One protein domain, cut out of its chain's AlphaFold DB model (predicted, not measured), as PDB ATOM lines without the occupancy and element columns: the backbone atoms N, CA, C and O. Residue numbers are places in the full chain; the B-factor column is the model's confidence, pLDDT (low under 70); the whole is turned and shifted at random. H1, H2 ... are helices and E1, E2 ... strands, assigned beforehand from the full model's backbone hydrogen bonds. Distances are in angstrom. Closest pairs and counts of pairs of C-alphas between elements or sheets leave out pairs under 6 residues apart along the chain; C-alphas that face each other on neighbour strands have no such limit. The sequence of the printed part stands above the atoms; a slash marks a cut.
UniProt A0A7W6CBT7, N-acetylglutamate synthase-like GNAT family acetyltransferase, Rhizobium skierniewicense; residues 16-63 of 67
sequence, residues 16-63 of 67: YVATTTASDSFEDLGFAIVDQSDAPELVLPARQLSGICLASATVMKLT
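AT A GLANCE: This is residues 16 to 63 of the 67 residues of the protein "N-acetylglutamate synthase-like GNAT family acetyltransferase" of Rhizobium skierniewicense (UniProt A0A7W6CBT7). With little regular structure, this is a small three-stranded sheet, E3 between E1 and E2, with the short helix H1 over one face; a wide loop, residues 40 to 55, makes the end away from H1. The printed part has 48 residues, in chain order E1, H1, E2, E3; the sheet is antiparallel and the class mixed, under half in named elements. It is compact, radius of gyration of the C-alphas 10.2 A, spanning 27 by 20 by 15 A.

IN THESE COORDINATES: E3, residues 58 to 62, is 13.3 A long and ends at C-alpha 62 (18.766, -40.058, 26.486). E1, residues 16 to 19, begins at C-alpha 16 (17.639, -38.265, 20.446). E2 is residues 31 to 33, H1 residues 23 to 27.

HOW THE PARTS SIT: E1 and E3 are antiparallel at 148 degrees, N 17 and O 60 2.9 A apart. The hairpin E2 and E3 has N 61 and O 32 at 2.8 A. H1 is on the sheet over E3, height 8.0 A; the closest C-alphas, Ser 23 and Thr 58, are 7.2 A apart. In H1 every O i to N i+4 pair is within hydrogen-bond range. E1, H1, E2 form a split strand-helix-strand unit, two same-way strands with E3 between them, its crossover right-handed.

THE WHOLE: The printed part has no cut; the E2 to E3 link is long, 24 residues. Residues 40 to 55 are under pLDDT 70.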
ATOM      1  N   TYR A  16      17.657 -39.725  20.514       86.38
ATOM      2  CA  TYR A  16      17.639 -38.265  20.446       86.38
ATOM      3  C   TYR A  16      16.214 -37.749  20.252       86.38
ATOM      4  O   TYR A  16      15.403 -38.377  19.568       86.38
ATOM      5  N   VAL A  17      15.924 -36.578  20.813       84.06
ATOM      6  CA  VAL A  17      14.674 -35.840  20.608       84.06
ATOM      7  C   VAL A  17      14.978 -34.382  20.287       84.06
ATOM      8  O   VAL A  17      15.896 -33.791  20.851       84.06
ATOM      9  N   ALA A  18      14.202 -33.802  19.372       85.50
ATOM     10  CA  ALA A  18      14.200 -32.372  19.096       85.50
ATOM     11  C   ALA A  18      12.872 -31.778  19.580       85.50
ATOM     12  O   ALA A  18      11.801 -32.246  19.188       85.50
ATOM     13  N   THR A  19      12.933 -30.756  20.429       84.25
ATOM     14  CA  THR A  19      11.759 -30.088  21.009       84.25
ATOM     15  C   THR A  19      11.965 -28.578  21.054       84.25
ATOM     16  O   THR A  19      13.094 -28.110  21.136       84.25
ATOM     17  N   THR A  20      10.896 -27.788  20.980       84.19
ATOM     18  CA  THR A  20      10.972 -26.317  21.080       84.19
ATOM     19  C   THR A  20      10.570 -25.796  22.455       84.19
ATOM     20  O   THR A  20      11.066 -24.759  22.881       84.19
ATOM     21  N   THR A  21       9.657 -26.490  23.141       83.88
ATOM     22  CA  THR A  21       9.042 -26.003  24.388       83.88
ATOM     23  C   THR A  21       8.868 -27.074  25.459       83.88
ATOM     24  O   THR A  21       8.361 -26.763  26.528       83.88
ATOM     25  N   ALA A  22       9.206 -28.336  25.180       89.19
ATOM     26  CA  ALA A  22       8.952 -29.452  26.096       89.19
ATOM     27  C   ALA A  22      10.236 -30.049  26.690       89.19
ATOM     28  O   ALA A  22      10.227 -31.209  27.088       89.19
ATOM     29  N   SER A  23      11.339 -29.293  26.706       88.38
ATOM     30  CA  SER A  23      12.630 -29.772  27.213       88.38
ATOM     31  C   SER A  23      12.519 -30.280  28.650       88.38
ATOM     32  O   SER A  23      12.929 -31.407  28.909       88.38
ATOM     33  N   ASP A  24      11.852 -29.524  29.532       88.88
ATOM     34  CA  ASP A  24      11.677 -29.897  30.942       88.88
ATOM     35  C   ASP A  24      11.022 -31.284  31.097       88.88
ATOM     36  O   ASP A  24      11.473 -32.112  31.880       88.88
ATOM     37  N   SER A  25      10.014 -31.603  30.272       86.75
ATOM     38  CA  SER A  25       9.349 -32.916  30.297       86.75
ATOM     39  C   SER A  25      10.268 -34.082  29.928       86.75
ATOM     40  O   SER A  25      10.054 -35.202  30.387       86.75
ATOM     41  N   PHE A  26      11.261 -33.858  29.065       89.12
ATOM     42  CA  PHE A  26      12.207 -34.900  28.669       89.12
ATOM     43  C   PHE A  26      13.361 -35.041  29.664       89.12
ATOM     44  O   PHE A  26      13.917 -36.135  29.780       89.12
ATOM     45  N   GLU A  27      13.692 -33.998  30.426       90.25
ATOM     46  CA  GLU A  27      14.659 -34.109  31.524       90.25
ATOM     47  C   GLU A  27      14.179 -35.098  32.595       90.25
ATOM     48  O   GLU A  27      14.955 -35.955  33.026       90.25
ATOM     49  N   ASP A  28      12.884 -35.076  32.933       88.75
ATOM     50  CA  ASP A  28      12.254 -36.062  33.828       88.75
ATOM     51  C   ASP A  28      12.366 -37.506  33.300       88.75
ATOM     52  O   ASP A  28      12.424 -38.461  34.077       88.75
ATOM     53  N   LEU A  29      12.450 -37.680  31.977       88.06
ATOM     54  CA  LEU A  29      12.637 -38.975  31.313       88.06
ATOM     55  C   LEU A  29      14.118 -39.381  31.184       88.06
ATOM     56  O   LEU A  29      14.418 -40.434  30.623       88.06
ATOM     57  N   GLY A  30      15.052 -38.573  31.693       89.69
ATOM     58  CA  GLY A  30      16.491 -38.853  31.664       89.69
ATOM     59  C   GLY A  30      17.211 -38.366  30.405       89.69
ATOM     60  O   GLY A  30      18.349 -38.784  30.145       89.69
ATOM     61  N   PHE A  31      16.582 -37.493  29.618       90.94
ATOM     62  CA  PHE A  31      17.258 -36.806  28.526       90.94
ATOM     63  C   PHE A  31      18.077 -35.629  29.051       90.94
ATOM     64  O   PHE A  31      17.694 -34.957  30.002       90.94
ATOM     65  N   ALA A  32      19.200 -35.360  28.399       91.06
ATOM     66  CA  ALA A  32      20.013 -34.176  28.636       91.06
ATOM     67  C   ALA A  32      20.166 -33.389  27.336       91.06
ATOM     68  O   ALA A  32      20.251 -33.985  26.261       91.06
ATOM     69  N   ILE A  33      20.218 -32.061  27.433       89.69
ATOM     70  CA  ILE A  33      20.492 -31.190  26.286       89.69
ATOM     71  C   ILE A  33      21.892 -31.504  25.745       89.69
ATOM     72  O   ILE A  33      22.857 -31.574  26.507       89.69
ATOM     73  N   VAL A  34      21.994 -31.679  24.430       88.56
ATOM     74  CA  VAL A  34      23.259 -31.873  23.713       88.56
ATOM     75  C   VAL A  34      23.396 -30.839  22.605       88.56
ATOM     76  O   VAL A  34      22.412 -30.232  22.174       88.56
ATOM     77  N   ASP A  35      24.626 -30.630  22.143       82.19
ATOM     78  CA  ASP A  35      24.853 -29.796  20.969       82.19
ATOM     79  C   ASP A  35      24.178 -30.418  19.739       82.19
ATOM     80  O   ASP A  35      24.198 -31.637  19.555       82.19
ATOM     81  N   GLN A  36      23.593 -29.587  18.873       73.44
ATOM     82  CA  GLN A  36      22.939 -30.076  17.656       73.44
ATOM     83  C   GLN A  36      23.907 -30.829  16.729       73.44
ATOM     84  O   GLN A  36      23.461 -31.676  15.959       73.44
ATOM     85  N   SER A  37      25.212 -30.555  16.814       74.38
ATOM     86  CA  SER A  37      26.260 -31.238  16.047       74.38
ATOM     87  C   SER A  37      26.595 -32.632  16.589       74.38
ATOM     88  O   SER A  37      27.224 -33.410  15.877       74.38
ATOM     89  N   ASP A  38      26.209 -32.955  17.832       73.62
ATOM     90  CA  ASP A  38      26.371 -34.299  18.419       73.62
ATOM     91  C   ASP A  38      25.278 -35.262  17.931       73.62
ATOM     92  O   ASP A  38      25.468 -36.479  17.879       73.62
ATOM     93  N   ALA A  39      24.127 -34.721  17.519       71.62
ATOM     94  CA  ALA A  39      23.078 -35.524  16.923       71.62
ATOM     95  C   ALA A  39      23.483 -35.982  15.514       71.62
ATOM     96  O   ALA A  39      23.959 -35.179  14.707       71.62
ATOM     97  N   PRO A  40      23.258 -37.264  15.172       69.50
ATOM     98  CA  PRO A  40      23.573 -37.755  13.843       69.50
ATOM     99  C   PRO A  40      22.805 -36.959  12.782       69.50
ATOM    100  O   PRO A  40      21.649 -36.584  12.983       69.50
ATOM    101  N   GLU A  41      23.417 -36.770  11.609       61.28
ATOM    102  CA  GLU A  41      22.835 -36.010  10.491       61.28
ATOM    103  C   GLU A  41      21.441 -36.501  10.067       61.28
ATOM    104  O   GLU A  41      20.742 -35.798   9.354       61.28
ATOM    105  N   LEU A  42      21.007 -37.686  10.506       57.06
ATOM    106  CA  LEU A  42      19.685 -38.253  10.239       57.06
ATOM    107  C   LEU A  42      18.547 -37.644  11.087       57.06
ATOM    108  O   LEU A  42      17.381 -37.795  10.723       57.06
ATOM    109  N   VAL A  43      18.852 -36.962  12.199       57.34
ATOM    110  CA  VAL A  43      17.841 -36.366  13.099       57.34
ATOM    111  C   VAL A  43      17.350 -35.008  12.573       57.34
ATOM    112  O   VAL A  43      16.194 -34.643  12.770       57.34
ATOM    113  N   LEU A  44      18.200 -34.283  11.839       55.06
ATOM    114  CA  LEU A  44      17.944 -32.920  11.357       55.06
ATOM    115  C   LEU A  44      17.071 -32.832  10.076       55.06
ATOM    116  O   LEU A  44      16.250 -31.920   9.988       55.06
ATOM    117  N   PRO A  45      17.144 -33.758   9.096       54.72
ATOM    118  CA  PRO A  45      16.289 -33.765   7.908       54.72
ATOM    119  C   PRO A  45      15.128 -34.766   8.018       54.72
ATOM    120  O   PRO A  45      14.525 -35.131   7.004       54.72
ATOM    121  N   ALA A  46      14.787 -35.238   9.223       54.16
ATOM    122  CA  ALA A  46      13.607 -36.072   9.404       54.16
ATOM    123  C   ALA A  46      12.359 -35.268   9.002       54.16
ATOM    124  O   ALA A  46      12.019 -34.247   9.597       54.16
ATOM    125  N   ARG A  47      11.650 -35.753   7.977       51.31
ATOM    126  CA  ARG A  47      10.481 -35.137   7.315       51.31
ATOM    127  C   ARG A  47       9.309 -34.771   8.253       51.31
ATOM    128  O   ARG A  47       8.341 -34.168   7.805       51.31
ATOM    129  N   GLN A  48       9.385 -35.129   9.538       54.34
ATOM    130  CA  GLN A  48       8.461 -34.712  10.600       54.34
ATOM    131  C   GLN A  48       8.725 -33.282  11.111       54.34
ATOM    132  O   GLN A  48       7.842 -32.688  11.721       54.34
ATOM    133  N   LEU A  49       9.897 -32.701  10.828       53.00
ATOM    134  CA  LEU A  49      10.280 -31.347  11.247       53.00
ATOM    135  C   LEU A  49       9.807 -30.241  10.293       53.00
ATOM    136  O   LEU A  49      10.069 -29.073  10.553       53.00
ATOM    137  N   SER A  50       9.054 -30.551   9.230       52.81
ATOM    138  CA  SER A  50       8.517 -29.534   8.306       52.81
ATOM    139  C   SER A  50       7.538 -28.528   8.951       52.81
ATOM    140  O   SER A  50       7.056 -27.637   8.257       52.81
ATOM    141  N   GLY A  51       7.265 -28.639  10.257       57.16
ATOM    142  CA  GLY A  51       6.546 -27.646  11.066       57.16
ATOM    143  C   GLY A  51       7.318 -27.105  12.280       57.16
ATOM    144  O   GLY A  51       6.767 -26.292  13.017       57.16
ATOM    145  N   ILE A  52       8.567 -27.527  12.507       61.00
ATOM    146  CA  ILE A  52       9.414 -27.037  13.602       61.00
ATOM    147  C   ILE A  52      10.511 -26.165  12.998       61.00
ATOM    148  O   ILE A  52      11.256 -26.588  12.117       61.00
ATOM    149  N   CYS A  53      10.627 -24.927  13.475       66.50
ATOM    150  CA  CYS A  53      11.776 -24.099  13.143       66.50
ATOM    151  C   CYS A  53      13.020 -24.735  13.778       66.50
ATOM    152  O   CYS A  53      13.202 -24.653  14.994       66.50
ATOM    153  N   LEU A  54      13.867 -25.377  12.964       63.84
ATOM    154  CA  LEU A  54      15.094 -26.044  13.424       63.84
ATOM    155  C   LEU A  54      16.006 -25.115  14.238       63.84
ATOM    156  O   LEU A  54      16.627 -25.562  15.196       63.84
ATOM    157  N   ALA A  55      16.027 -23.818  13.916       66.19
ATOM    158  CA  ALA A  55      16.804 -22.826  14.660       66.19
ATOM    159  C   ALA A  55      16.330 -22.643  16.115       66.19
ATOM    160  O   ALA A  55      17.098 -22.197  16.957       66.19
ATOM    161  N   SER A  56      15.071 -22.977  16.409       70.31
ATOM    162  CA  SER A  56      14.491 -22.910  17.757       70.31
ATOM    163  C   SER A  56      14.420 -24.266  18.464       70.31
ATOM    164  O   SER A  56      13.948 -24.344  19.594       70.31
ATOM    165  N   ALA A  57      14.842 -25.344  17.800       76.50
ATOM    166  CA  ALA A  57      14.786 -26.679  18.370       76.50
ATOM    167  C   ALA A  57      15.961 -26.902  19.332       76.50
ATOM    168  O   ALA A  57      17.127 -26.767  18.967       76.50
ATOM    169  N   THR A  58      15.652 -27.301  20.559       85.75
ATOM    170  CA  THR A  58      16.612 -27.880  21.499       85.75
ATOM    171  C   THR A  58      16.730 -29.368  21.202       85.75
ATOM    172  O   THR A  58      15.716 -30.060  21.081       85.75
ATOM    173  N   VAL A  59      17.959 -29.862  21.075       87.56
ATOM    174  CA  VAL A  59      18.237 -31.287  20.874       87.56
ATOM    175  C   VAL A  59      18.659 -31.898  22.201       87.56
ATOM    176  O   VAL A  59      19.464 -31.326  22.934       87.56
ATOM    177  N   MET A  60      18.092 -33.055  22.525       90.81
ATOM    178  CA  MET A  60      18.376 -33.771  23.762       90.81
ATOM    179  C   MET A  60      18.668 -35.242  23.473       90.81
ATOM    180  O   MET A  60      18.085 -35.825  22.558       90.81
ATOM    181  N   LYS A  61      19.546 -35.849  24.271       90.56
ATOM    182  CA  LYS A  61      19.955 -37.255  24.186       90.56
ATOM    183  C   LYS A  61      19.570 -37.992  25.460       90.56
ATOM    184  O   LYS A  61      19.789 -37.476  26.554       90.56
ATOM    185  N   LEU A  62      19.026 -39.198  25.336       88.25
ATOM    186  CA  LEU A  62      18.766 -40.058  26.486       88.25
ATOM    187  C   LEU A  62      20.101 -40.485  27.109       88.25
ATOM    188  O   LEU A  62      20.909 -41.149  26.463       88.25
ATOM    189  N   THR A  63      20.337 -40.091  28.359       84.00
ATOM    190  CA  THR A  63      21.601 -40.370  29.071       84.00
ATOM    191  C   THR A  63      21.483 -41.492  30.094       84.00
ATOM    192  O   THR A  63      22.498 -41.988  30.582       84.00
TER     193      THR A  63